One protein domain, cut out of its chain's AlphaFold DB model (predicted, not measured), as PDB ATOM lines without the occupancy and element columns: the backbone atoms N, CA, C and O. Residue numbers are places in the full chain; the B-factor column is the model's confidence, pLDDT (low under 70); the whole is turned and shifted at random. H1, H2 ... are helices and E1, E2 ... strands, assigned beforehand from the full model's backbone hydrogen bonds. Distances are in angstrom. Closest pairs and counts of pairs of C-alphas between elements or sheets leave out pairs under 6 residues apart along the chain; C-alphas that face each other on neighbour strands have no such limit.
ATOM      1  N   ARG A   9     -21.641  40.419  26.292       81.00
ATOM      2  CA  ARG A   9     -21.182  39.978  24.973       81.00
ATOM      3  C   ARG A   9     -22.088  40.485  23.854       81.00
ATOM      4  O   ARG A   9     -21.593  40.853  22.791       81.00
ATOM      5  N   ARG A  10     -23.406  40.489  24.067       86.81
ATOM      6  CA  ARG A  10     -24.373  40.989  23.081       86.81
ATOM      7  C   ARG A  10     -24.187  42.486  22.862       86.81
ATOM      8  O   ARG A  10     -24.162  42.904  21.709       86.81
ATOM      9  N   LEU A  11     -23.986  43.250  23.938       88.06
ATOM     10  CA  LEU A  11     -23.705  44.687  23.872       88.06
ATOM     11  C   LEU A  11     -22.425  44.969  23.074       88.06
ATOM     12  O   LEU A  11     -22.461  45.718  22.105       88.06
ATOM     13  N   ALA A  12     -21.331  44.262  23.377       89.38
ATOM     14  CA  ALA A  12     -20.078  44.412  22.637       89.38
ATOM     15  C   ALA A  12     -20.221  44.089  21.135       89.38
ATOM     16  O   ALA A  12     -19.617  44.749  20.284       89.38
ATOM     17  N   ILE A  13     -21.028  43.077  20.786       89.94
ATOM     18  CA  ILE A  13     -21.328  42.747  19.386       89.94
ATOM     19  C   ILE A  13     -22.183  43.847  18.745       89.94
ATOM     20  O   ILE A  13     -21.905  44.211  17.605       89.94
ATOM     21  N   ALA A  14     -23.179  44.385  19.451       92.25
ATOM     22  CA  ALA A  14     -24.030  45.467  18.956       92.25
ATOM     23  C   ALA A  14     -23.220  46.738  18.668       92.25
ATOM     24  O   ALA A  14     -23.329  47.294  17.576       92.25
ATOM     25  N   ASP A  15     -22.327  47.141  19.572       93.06
ATOM     26  CA  ASP A  15     -21.458  48.308  19.377       93.06
ATOM     27  C   ASP A  15     -20.499  48.133  18.201       93.06
ATOM     28  O   ASP A  15     -20.164  49.086  17.495       93.06
ATOM     29  N   ARG A  16     -20.025  46.904  17.975       92.56
ATOM     30  CA  ARG A  16     -19.205  46.592  16.804       92.56
ATOM     31  C   ARG A  16     -20.032  46.631  15.517       92.56
ATOM     32  O   ARG A  16     -19.587  47.224  14.544       92.56
ATOM     33  N   VAL A  17     -21.232  46.048  15.514       93.50
ATOM     34  CA  VAL A  17     -22.154  46.080  14.365       93.50
ATOM     35  C   VAL A  17     -22.503  47.518  13.984       93.50
ATOM     36  O   VAL A  17     -22.448  47.855  12.806       93.50
ATOM     37  N   ARG A  18     -22.807  48.377  14.964       93.75
ATOM     38  CA  ARG A  18     -23.107  49.794  14.720       93.75
ATOM     39  C   ARG A  18     -21.929  50.525  14.080       93.75
ATOM     40  O   ARG A  18     -22.132  51.219  13.089       93.75
ATOM     41  N   ARG A  19     -20.708  50.322  14.591       93.25
ATOM     42  CA  ARG A  19     -19.483  50.892  14.002       93.25
ATOM     43  C   ARG A  19     -19.266  50.439  12.561       93.25
ATOM     44  O   ARG A  19     -19.113  51.277  11.687       93.25
ATOM     45  N   GLU A  20     -19.353  49.138  12.299       92.88
ATOM     46  CA  GLU A  20     -19.158  48.595  10.949       92.88
ATOM     47  C   GLU A  20     -20.225  49.077   9.948       92.88
ATOM     48  O   GLU A  20     -19.926  49.273   8.771       92.88
ATOM     49  N   LEU A  21     -21.476  49.252  10.386       91.50
ATOM     50  CA  LEU A  21     -22.544  49.802   9.544       91.50
ATOM     51  C   LEU A  21     -22.334  51.293   9.259       91.50
ATOM     52  O   LEU A  21     -22.559  51.722   8.128       91.50
ATOM     53  N   ALA A  22     -21.873  52.059  10.250       90.94
ATOM     54  CA  ALA A  22     -21.535  53.470  10.086       90.94
ATOM     55  C   ALA A  22     -20.342  53.662   9.133       90.94
ATOM     56  O   ALA A  22     -20.437  54.444   8.195       90.94
ATOM     57  N   GLU A  23     -19.267  52.883   9.295       93.25
ATOM     58  CA  GLU A  23     -18.088  52.899   8.407       93.25
ATOM     59  C   GLU A  23     -18.443  52.617   6.939       93.25
ATOM     60  O   GLU A  23     -17.771  53.089   6.025       93.25
ATOM     61  N   ARG A  24     -19.509  51.845   6.700       91.94
ATOM     62  CA  ARG A  24     -19.978  51.468   5.360       91.94
ATOM     63  C   ARG A  24     -21.092  52.362   4.822       91.94
ATOM     64  O   ARG A  24     -21.598  52.070   3.744       91.94
ATOM     65  N   ASN A  25     -21.507  53.394   5.563       89.31
ATOM     66  CA  ASN A  25     -22.694  54.203   5.260       89.31
ATOM     67  C   ASN A  25     -23.949  53.349   4.984       89.31
ATOM     68  O   ASN A  25     -24.777  53.680   4.142       89.31
ATOM     69  N   ALA A  26     -24.077  52.220   5.685       90.50
ATOM     70  CA  ALA A  26     -25.146  51.239   5.496       90.50
ATOM     71  C   ALA A  26     -26.230  51.329   6.585       90.50
ATOM     72  O   ALA A  26     -27.014  50.395   6.757       90.50
ATOM     73  N   MET A  27     -26.239  52.420   7.358       88.25
ATOM     74  CA  MET A  27     -27.243  52.658   8.388       88.25
ATOM     75  C   MET A  27     -28.489  53.307   7.761       88.25
ATOM     76  O   MET A  27     -28.351  54.348   7.118       88.25
ATOM     77  N   PRO A  28     -29.692  52.733   7.940       89.56
ATOM     78  CA  PRO A  28     -30.942  53.375   7.541       89.56
ATOM     79  C   PRO A  28     -31.142  54.724   8.243       89.56
ATOM     80  O   PRO A  28     -30.704  54.909   9.380       89.56
ATOM     81  N   ALA A  29     -31.836  55.650   7.578       87.31
ATOM     82  CA  ALA A  29     -32.188  56.948   8.156       87.31
ATOM     83  C   ALA A  29     -33.308  56.839   9.207       87.31
ATOM     84  O   ALA A  29     -33.337  57.620  10.157       87.31
ATOM     85  N   ASP A  30     -34.215  55.864   9.060       92.94
ATOM     86  CA  ASP A  30     -35.206  55.561  10.091       92.94
ATOM     87  C   ASP A  30     -34.532  54.840  11.265       92.94
ATOM     88  O   ASP A  30     -33.978  53.746  11.130       92.94
ATOM     89  N   ALA A  31     -34.627  55.446  12.448       86.75
ATOM     90  CA  ALA A  31     -34.110  54.901  13.694       86.75
ATOM     91  C   ALA A  31     -34.676  53.506  14.023       86.75
ATOM     92  O   ALA A  31     -33.966  52.673  14.591       86.75
ATOM     93  N   ARG A  32     -35.936  53.221  13.666       90.19
ATOM     94  CA  ARG A  32     -36.552  51.905  13.910       90.19
ATOM     95  C   ARG A  32     -35.980  50.838  12.988       90.19
ATOM     96  O   ARG A  32     -35.682  49.731  13.438       90.19
ATOM     97  N   GLU A  33     -35.799  51.170  11.715       89.06
ATOM     98  CA  GLU A  33     -35.175  50.270  10.745       89.06
ATOM     99  C   GLU A  33     -33.701  50.032  11.075       89.06
ATOM    100  O   GLU A  33     -33.232  48.893  11.008       89.06
ATOM    101  N   ALA A  34     -32.988  51.075  11.509       88.31
ATOM    102  CA  ALA A  34     -31.606  50.978  11.954       88.31
ATOM    103  C   ALA A  34     -31.451  50.023  13.145       88.31
ATOM    104  O   ALA A  34     -30.609  49.123  13.109       88.31
ATOM    105  N   GLU A  35     -32.295  50.150  14.173       89.94
ATOM    106  CA  GLU A  35     -32.236  49.254  15.332       89.94
ATOM    107  C   GLU A  35     -32.610  47.811  14.956       89.94
ATOM    108  O   GLU A  35     -31.931  46.866  15.364       89.94
ATOM    109  N   SER A  36     -33.624  47.625  14.103       91.25
ATOM    110  CA  SER A  36     -34.013  46.303  13.592       91.25
ATOM    111  C   SER A  36     -32.876  45.623  12.815       91.25
ATOM    112  O   SER A  36     -32.587  44.437  13.017       91.25
ATOM    113  N   LEU A  37     -32.165  46.379  11.969       92.44
ATOM    114  CA  LEU A  37     -31.011  45.887  11.218       92.44
ATOM    115  C   LEU A  37     -29.864  45.470  12.147       92.44
ATOM    116  O   LEU A  37     -29.281  44.393  11.968       92.44
ATOM    117  N   VAL A  38     -29.546  46.300  13.144       92.19
ATOM    118  CA  VAL A  38     -28.515  45.999  14.146       92.19
ATOM    119  C   VAL A  38     -28.874  44.718  14.894       92.19
ATOM    120  O   VAL A  38     -28.050  43.803  14.968       92.19
ATOM    121  N   GLU A  39     -30.110  44.595  15.373       91.31
ATOM    122  CA  GLU A  39     -30.579  43.415  16.100       91.31
ATOM    123  C   GLU A  39     -30.506  42.134  15.260       91.31
ATOM    124  O   GLU A  39     -29.989  41.104  15.712       91.31
ATOM    125  N   ALA A  40     -30.922  42.197  13.992       92.31
ATOM    126  CA  ALA A  40     -30.817  41.070  13.070       92.31
ATOM    127  C   ALA A  40     -29.356  40.620  12.869       92.31
ATOM    128  O   ALA A  40     -29.051  39.418  12.884       92.31
ATOM    129  N   GLN A  41     -28.422  41.565  12.723       92.94
ATOM    130  CA  GLN A  41     -27.000  41.253  12.578       92.94
ATOM    131  C   GLN A  41     -26.378  40.696  13.862       92.94
ATOM    132  O   GLN A  41     -25.605  39.732  13.800       92.94
ATOM    133  N   VAL A  42     -26.728  41.255  15.021       92.38
ATOM    134  CA  VAL A  42     -26.290  40.766  16.334       92.38
ATOM    135  C   VAL A  42     -26.750  39.323  16.535       92.38
ATOM    136  O   VAL A  42     -25.923  38.444  16.802       92.38
ATOM    137  N   ALA A  43     -28.035  39.037  16.310       87.75
ATOM    138  CA  ALA A  43     -28.594  37.693  16.419       87.75
ATOM    139  C   ALA A  43     -27.890  36.697  15.481       87.75
ATOM    140  O   ALA A  43     -27.554  35.578  15.886       87.75
ATOM    141  N   LYS A  44     -27.596  37.109  14.238       88.69
ATOM    142  CA  LYS A  44     -26.842  36.296  13.273       88.69
ATOM    143  C   LYS A  44     -25.433  35.971  13.778       88.69
ATOM    144  O   LYS A  44     -25.034  34.806  13.742       88.69
ATOM    145  N   ARG A  45     -24.682  36.957  14.279       88.62
ATOM    146  CA  ARG A  45     -23.310  36.761  14.793       88.62
ATOM    147  C   ARG A  45     -23.276  35.906  16.056       88.62
ATOM    148  O   ARG A  45     -22.415  35.033  16.181       88.62
ATOM    149  N   ILE A  46     -24.231  36.095  16.966       85.81
ATOM    150  CA  ILE A  46     -24.381  35.239  18.149       85.81
ATOM    151  C   ILE A  46     -24.636  33.796  17.715       85.81
ATOM    152  O   ILE A  46     -23.928  32.895  18.155       85.81
ATOM    153  N   ARG A  47     -25.564  33.568  16.779       80.25
ATOM    154  CA  ARG A  47     -25.860  32.224  16.262       80.25
ATOM    155  C   ARG A  47     -24.645  31.570  15.597       80.25
ATOM    156  O   ARG A  47     -24.389  30.389  15.822       80.25
ATOM    157  N   LEU A  48     -23.893  32.319  14.788       77.50
ATOM    158  CA  LEU A  48     -22.685  31.821  14.120       77.50
ATOM    159  C   LEU A  48     -21.577  31.487  15.123       77.50
ATOM    160  O   LEU A  48     -21.046  30.381  15.097       77.50
ATOM    161  N   SER A  49     -21.272  32.400  16.046       75.62
ATOM    162  CA  SER A  49     -20.255  32.155  17.075       75.62
ATOM    163  C   SER A  49     -20.659  31.035  18.038       75.62
ATOM    164  O   SER A  49     -19.808  30.247  18.438       75.62
ATOM    165  N   GLY A  50     -21.953  30.893  18.338       76.00
ATOM    166  CA  GLY A  50     -22.501  29.752  19.069       76.00
ATOM    167  C   GLY A  50     -22.250  28.428  18.345       76.00
ATOM    168  O   GLY A  50     -21.748  27.489  18.953       76.00
ATOM    169  N   ARG A  51     -22.497  28.358  17.030       70.94
ATOM    170  CA  ARG A  51     -22.190  27.164  16.215       70.94
ATOM    171  C   ARG A  51     -20.699  26.823  16.199       70.94
ATOM    172  O   ARG A  51     -20.348  25.648  16.327       70.94
ATOM    173  N   THR A  52     -19.826  27.824  16.080       69.12
ATOM    174  CA  THR A  52     -18.371  27.624  16.157       69.12
ATOM    175  C   THR A  52     -17.952  27.117  17.537       69.12
ATOM    176  O   THR A  52     -17.172  26.170  17.629       69.12
ATOM    177  N   ASN A  53     -18.525  27.676  18.606       75.81
ATOM    178  CA  ASN A  53     -18.255  27.255  19.980       75.81
ATOM    179  C   ASN A  53     -18.698  25.811  20.233       75.81
ATOM    180  O   ASN A  53     -17.917  25.026  20.760       75.81
ATOM    181  N   VAL A  54     -19.900  25.429  19.788       76.25
ATOM    182  CA  VAL A  54     -20.378  24.038  19.864       76.25
ATOM    183  C   VAL A  54     -19.455  23.104  19.080       76.25
ATOM    184  O   VAL A  54     -19.075  22.053  19.583       76.25
ATOM    185  N   SER A  55     -19.037  23.488  17.872       76.62
ATOM    186  CA  SER A  55     -18.147  22.652  17.054       76.62
ATOM    187  C   SER A  55     -16.779  22.448  17.711       76.62
ATOM    188  O   SER A  55     -16.241  21.338  17.679       76.62
ATOM    189  N   ARG A  56     -16.228  23.497  18.340       80.25
ATOM    190  CA  ARG A  56     -14.983  23.415  19.115       80.25
ATOM    191  C   ARG A  56     -15.156  22.521  20.338       80.25
ATOM    192  O   ARG A  56     -14.400  21.565  20.464       80.25
ATOM    193  N   ALA A  57     -16.175  22.765  21.159       85.31
ATOM    194  CA  ALA A  57     -16.447  21.975  22.357       85.31
ATOM    195  C   ALA A  57     -16.617  20.486  22.024       85.31
ATOM    196  O   ALA A  57     -16.004  19.625  22.646       85.31
ATOM    197  N   VAL A  58     -17.369  20.162  20.970       85.00
ATOM    198  CA  VAL A  58     -17.509  18.779  20.497       85.00
ATOM    199  C   VAL A  58     -16.165  18.195  20.049       85.00
ATOM    200  O   VAL A  58     -15.893  17.027  20.312       85.00
ATOM    201  N   SER A  59     -15.304  18.986  19.409       85.19
ATOM    202  CA  SER A  59     -13.961  18.533  19.015       85.19
ATOM    203  C   SER A  59     -13.069  18.250  20.229       85.19
ATOM    204  O   SER A  59     -12.334  17.266  20.227       85.19
ATOM    205  N   GLU A  60     -13.168  19.054  21.287       92.00
ATOM    206  CA  GLU A  60     -12.466  18.823  22.556       92.00
ATOM    207  C   GLU A  60     -12.980  17.566  23.266       92.00
ATOM    208  O   GLU A  60     -12.179  16.749  23.712       92.00
ATOM    209  N   LEU A  61     -14.297  17.343  23.286       90.88
ATOM    210  CA  LEU A  61     -14.898  16.116  23.824       90.88
ATOM    211  C   LEU A  61     -14.465  14.864  23.049       90.88
ATOM    212  O   LEU A  61     -14.267  13.805  23.649       90.88
ATOM    213  N   VAL A  62     -14.296  14.976  21.726       90.38
ATOM    214  CA  VAL A  62     -13.739  13.899  20.896       90.38
ATOM    215  C   VAL A  62     -12.270  13.660  21.227       90.38
ATOM    216  O   VAL A  62     -11.875  12.515  21.441       90.38
ATOM    217  N   ARG A  63     -11.468  14.726  21.339       89.62
ATOM    218  CA  ARG A  63     -10.052  14.634  21.721       89.62
ATOM    219  C   ARG A  63      -9.866  14.007  23.105       89.62
ATOM    220  O   ARG A  63      -8.936  13.234  23.293       89.62
ATOM    221  N   ALA A  64     -10.758  14.305  24.046       92.94
ATOM    222  CA  ALA A  64     -10.764  13.731  25.390       92.94
ATOM    223  C   ALA A  64     -11.306  12.285  25.447       92.94
ATOM    224  O   ALA A  64     -11.361  11.696  26.523       92.94
ATOM    225  N   GLY A  65     -11.754  11.705  24.325       90.88
ATOM    226  CA  GLY A  65     -12.298  10.340  24.275       90.88
ATOM    227  C   GLY A  65     -13.686  10.174  24.913       90.88
ATOM    228  O   GLY A  65     -14.171   9.048  25.078       90.88
ATOM    229  N   LEU A  66     -14.346  11.284  25.260       91.06
ATOM    230  CA  LEU A  66     -15.683  11.300  25.860       91.06
ATOM    231  C   LEU A  66     -16.781  11.128  24.808       91.06
ATOM    232  O   LEU A  66     -17.852  10.594  25.100       91.06
ATOM    233  N   VAL A  67     -16.503  11.552  23.575       90.81
ATOM    234  CA  VAL A  67     -17.393  11.427  22.418       90.81
ATOM    235  C   VAL A  67     -16.635  10.783  21.256       90.81
ATOM    236  O   VAL A  67     -15.457  11.050  21.051       90.81
ATOM    237  N   ARG A  68     -17.302   9.953  20.450       87.38
ATOM    238  CA  ARG A  68     -16.783   9.479  19.158       87.38
ATOM    239  C   ARG A  68     -17.586  10.081  18.021       87.38
ATOM    240  O   ARG A  68     -18.816  10.075  18.069       87.38
ATOM    241  N   ARG A  69     -16.893  10.593  17.004       86.12
ATOM    242  CA  ARG A  69     -17.508  11.106  15.777       86.12
ATOM    243  C   ARG A  69     -17.524  10.009  14.717       86.12
ATOM    244  O   ARG A  69     -16.491   9.424  14.414       86.12
ATOM    245  N   HIS A  70     -18.687   9.800  14.122       79.06
ATOM    246  CA  HIS A  70     -18.920   8.899  13.006       79.06
ATOM    247  C   HIS A  70     -19.564   9.665  11.847       79.06
ATOM    248  O   HIS A  70     -20.206  10.697  12.044       79.06
ATOM    249  N   TYR A  71     -19.387   9.156  10.633       74.06
ATOM    250  CA  TYR A  71     -19.991   9.699   9.419       74.06
ATOM    251  C   TYR A  71     -20.914   8.646   8.787       74.06
ATOM    252  O   TYR A  71     -21.122   7.577   9.368       74.06
ATOM    253  N   GLN A  72     -21.512   8.991   7.646       62.75
ATOM    254  CA  GLN A  72     -22.479   8.190   6.891       62.75
ATOM    255  C   GLN A  72     -22.229   6.670   6.963       62.75
ATOM    256  O   GLN A  72     -21.113   6.202   6.759       62.75
ATOM    257  N   GLY A  73     -23.294   5.905   7.234       63.56
ATOM    258  CA  GLY A  73     -23.282   4.436   7.227       63.56
ATOM    259  C   GLY A  73     -23.000   3.753   8.571       63.56
ATOM    260  O   GLY A  73     -23.210   2.552   8.675       63.56
ATOM    261  N   TYR A  74     -22.584   4.481   9.618       62.28
ATOM    262  CA  TYR A  74     -22.240   3.854  10.906       62.28
ATOM    263  C   TYR A  74     -23.446   3.526  11.811       62.28
ATOM    264  O   TYR A  74     -23.452   2.502  12.491       62.28
ATOM    265  N   ARG A  75     -24.472   4.387  11.849       60.72
ATOM    266  CA  ARG A  75     -25.704   4.191  12.641       60.72
ATOM    267  C   ARG A  75     -26.923   4.468  11.769       60.72
ATOM    268  O   ARG A  75     -27.264   5.621  11.515       60.72
ATOM    269  N   VAL A  76     -27.536   3.397  11.272       59.22
ATOM    270  CA  VAL A  76     -28.724   3.429  10.394       59.22
ATOM    271  C   VAL A  76     -30.044   3.453  11.179       59.22
ATOM    272  O   VAL A  76     -31.096   3.744  10.616       59.22
ATOM    273  N   ASP A  77     -29.965   3.186  12.483       63.25
ATOM    274  CA  ASP A  77     -31.031   3.216  13.489       63.25
ATOM    275  C   ASP A  77     -31.259   4.616  14.095       63.25
ATOM    276  O   ASP A  77     -32.230   4.835  14.815       63.25
ATOM    277  N   HIS A  78     -30.392   5.587  13.796       59.81
ATOM    278  CA  HIS A  78     -30.525   6.963  14.267       59.81
ATOM    279  C   HIS A  78     -31.481   7.770  13.359       59.81
ATOM    280  O   HIS A  78     -31.363   7.677  12.136       59.81
ATOM    281  N   PRO A  79     -32.392   8.612  13.904       55.94
ATOM    282  CA  PRO A  79     -33.370   9.372  13.108       55.94
ATOM    283  C   PRO A  79     -32.708  10.287  12.074       55.94
ATOM    284  O   PRO A  79     -33.222  10.483  10.976       55.94
ATOM    285  N   ASN A  80     -31.514  10.785  12.394       54.06
ATOM    286  CA  ASN A  80     -30.623  11.394  11.420       54.06
ATOM    287  C   ASN A  80     -29.746  10.277  10.829       54.06
ATOM    288  O   ASN A  80     -28.637  10.063  11.321       54.06
ATOM    289  N   ARG A  81     -30.288   9.505   9.868       54.38
ATOM    290  CA  ARG A  81     -29.703   8.288   9.247       54.38
ATOM    291  C   ARG A  81     -28.434   8.557   8.420       54.38
ATOM    292  O   ARG A  81     -28.288   8.035   7.320       54.38
ATOM    293  N   GLY A  82     -27.546   9.439   8.880       50.62
ATOM    294  CA  GLY A  82     -26.344   9.839   8.148       50.62
ATOM    295  C   GLY A  82     -26.644  10.218   6.698       50.62
ATOM    296  O   GLY A  82     -25.883   9.849   5.807       50.62
ATOM    297  N   ALA A  83     -27.782  10.874   6.444       40.81
ATOM    298  CA  ALA A  83     -28.105  11.343   5.111       40.81
ATOM    299  C   ALA A  83     -27.081  12.437   4.768       40.81
ATOM    300  O   ALA A  83     -27.180  13.566   5.249       40.81
ATOM    301  N   GLN A  84     -26.072  12.066   3.972       59.66
ATOM    302  CA  GLN A  84     -24.902  12.868   3.581       59.66
ATOM    303  C   GLN A  84     -23.812  13.053   4.668       59.66
ATOM    304  O   GLN A  84     -23.698  12.292   5.625       59.66
ATOM    305  N   ARG A  85     -22.976  14.096   4.499       56.84
ATOM    306  CA  ARG A  85     -21.819  14.522   5.321       56.84
ATOM    307  C   ARG A  85     -22.144  14.918   6.777       56.84
ATOM    308  O   ARG A  85     -21.319  15.557   7.430       56.84
ATOM    309  N   GLN A  86     -23.331  14.616   7.299       62.91
ATOM    310  CA  GLN A  86     -23.689  15.003   8.663       62.91
ATOM    311  C   GLN A  86     -23.028  14.070   9.684       62.91
ATOM    312  O   GLN A  86     -23.113  12.847   9.586       62.91
ATOM    313  N   ALA A  87     -22.339  14.661  10.661       71.12
ATOM    314  CA  ALA A  87     -21.644  13.926  11.709       71.12
ATOM    315  C   ALA A  87     -22.635  13.355  12.735       71.12
ATOM    316  O   ALA A  87     -23.475  14.082  13.269       71.12
ATOM    317  N   VAL A  88     -22.482  12.071  13.049       79.00
ATOM    318  CA  VAL A  88     -23.156  11.393  14.159       79.00
ATOM    319  C   VAL A  88     -22.170  11.287  15.319       79.00
ATOM    320  O   VAL A  88     -20.995  10.986  15.115       79.00
ATOM    321  N   TYR A  89     -22.634  11.533  16.542       83.00
ATOM    322  CA  TYR A  89     -21.796  11.496  17.738       83.00
ATOM    323  C   TYR A  89     -22.307  10.453  18.721       83.00
ATOM    324  O   TYR A  89     -23.504  10.380  18.984       83.00
ATOM    325  N   ILE A  90     -21.392   9.670  19.285       86.25
ATOM    326  CA  ILE A  90     -21.698   8.686  20.322       86.25
ATOM    327  C   ILE A  90     -20.984   9.093  21.596       86.25
ATOM    328  O   ILE A  90     -19.766   9.262  21.604       86.25
ATOM    329  N   VAL A  91     -21.743   9.235  22.676       88.31
ATOM    330  CA  VAL A  91     -21.194   9.472  24.011       88.31
ATOM    331  C   VAL A  91     -20.645   8.153  24.551       88.31
ATOM    332  O   VAL A  91     -21.321   7.127  24.497       88.31
ATOM    333  N   ASN A  92     -19.419   8.174  25.064       89.75
ATOM    334  CA  ASN A  92     -18.799   7.022  25.712       89.75
ATOM    335  C   ASN A  92     -19.646   6.553  26.913       89.75
ATOM    336  O   ASN A  92     -20.189   7.378  27.643       89.75
ATOM    337  N   GLU A  93     -19.723   5.243  27.155       88.00
ATOM    338  CA  GLU A  93     -20.407   4.648  28.309       88.00
ATOM    339  C   GLU A  93     -20.025   5.291  29.650       88.00
ATOM    340  O   GLU A  93     -20.906   5.592  30.453       88.00
ATOM    341  N   ALA A  94     -18.738   5.566  29.890       87.81
ATOM    342  CA  ALA A  94     -18.301   6.213  31.129       87.81
ATOM    343  C   ALA A  94     -18.906   7.621  31.282       87.81
ATOM    344  O   ALA A  94     -19.493   7.939  32.316       87.81
ATOM    345  N   ALA A  95     -18.851   8.430  30.220       87.75
ATOM    346  CA  ALA A  95     -19.451   9.764  30.193       87.75
ATOM    347  C   ALA A  95     -20.985   9.703  30.315       87.75
ATOM    348  O   ALA A  95     -21.589  10.464  31.067       87.75
ATOM    349  N   ARG A  96     -21.625   8.742  29.640       89.44
ATOM    350  CA  ARG A  96     -23.074   8.504  29.689       89.44
ATOM    351  C   ARG A  96     -23.553   8.147  31.097       89.44
ATOM    352  O   ARG A  96     -24.621   8.602  31.495       89.44
ATOM    353  N   ARG A  97     -22.787   7.359  31.861       89.94
ATOM    354  CA  ARG A  97     -23.115   7.028  33.262       89.94
ATOM    355  C   ARG A  97     -23.089   8.255  34.169       89.94
ATOM    356  O   ARG A  97     -23.955   8.363  35.029       89.94
ATOM    357  N   VAL A  98     -22.133   9.163  33.970       88.06
ATOM    358  CA  VAL A  98     -22.049  10.421  34.731       88.06
ATOM    359  C   VAL A  98     -23.227  11.333  34.386       88.06
ATOM    360  O   VAL A  98     -23.924  11.784  35.285       88.06
ATOM    361  N   LEU A  99     -23.515  11.525  33.095       85.12
ATOM    362  CA  LEU A  99     -24.613  12.387  32.636       85.12
ATOM    363  C   LEU A  99     -26.007  11.902  33.063       85.12
ATOM    364  O   LEU A  99     -26.913  12.711  33.169       85.12
ATOM    365  N   ARG A 100     -26.201  10.597  33.296       80.75
ATOM    366  CA  ARG A 100     -27.474  10.034  33.791       80.75
ATOM    367  C   ARG A 100     -27.720  10.258  35.284       80.75
ATOM    368  O   ARG A 100     -28.818   9.980  35.749       80.75
ATOM    369  N   ARG A 101     -26.684  10.642  36.032       61.06
ATOM    370  CA  ARG A 101     -26.746  10.886  37.481       61.06
ATOM    371  C   ARG A 101     -26.855  12.375  37.827       61.06
ATOM    372  O   ARG A 101     -26.999  12.682  39.004       61.06
TER     373      ARG A 101
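What this domain is: This is residues 9 to 101 of the 102 residues of an uncharacterized protein of Sphingobium sp. YG1 (UniProt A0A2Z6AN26). One long helix, H2, makes most of the length, with the shorter H1 folded back slantwise on its first part and a small head at its far end, made of the strand hairpin E1 and E2, the loop between these strands and the short H3. Between the two ends, residues 47 to 57 of H2 stand free. The printed part has 93 residues with three named helices and two named strands, in the order H1, H2, E1, E2, H3; the sheet, E1 - E2, is antiparallel and the class is mostly helix. The whole is extended, with a radius of gyration of the C-alphas of 20.2 A and spans of 56 by 30 by 22 A.

How they stand to each other: H1, residues 9 to 23, and H2, residues 31 to 63, touch, with 11 pairs of C-alphas within 8 A, and H2 touches H1 with its residues 38 to 46 alone. Their closest C-alphas, those of Ala 14 and Val 42, are 5.8 A apart. They run opposite ways at a steep tilt of 54 degrees. The closest C-alphas of H2 and E1, residues 67 to 70, are those of Leu 61 and Val 67, at 5.5 A. E1 and E2, residues 88 to 91, form an antiparallel hairpin, with N 68 and O 90 within hydrogen-bond range at 2.8 A. H3, residues 93 to 99, touches no helix. In H1, H2 and H3 every O i to N i+4 pair is within hydrogen-bond range.

Where its parts are: H1 begins at C-alpha 9 (-21.182, 39.978, 24.973) and is 21.2 A long. H2 measures 47.6 A and ends at C-alpha 63 (-10.052, 14.634, 21.721). E1 is 9.9 A, E2 10.2 A and H3 9.8 A long; H3 ends at C-alpha 99 (-24.613, 12.387, 32.636).

The domain as a whole: The C-alphas of Ala 29 and Ala 94, the two farthest apart, are 57.4 A apart. The printed part has no cut. The link from E1 to E2, residues 71 to 87, is long. Residue 52, residues 72 to 86 and residue 101 have pLDDT under 70.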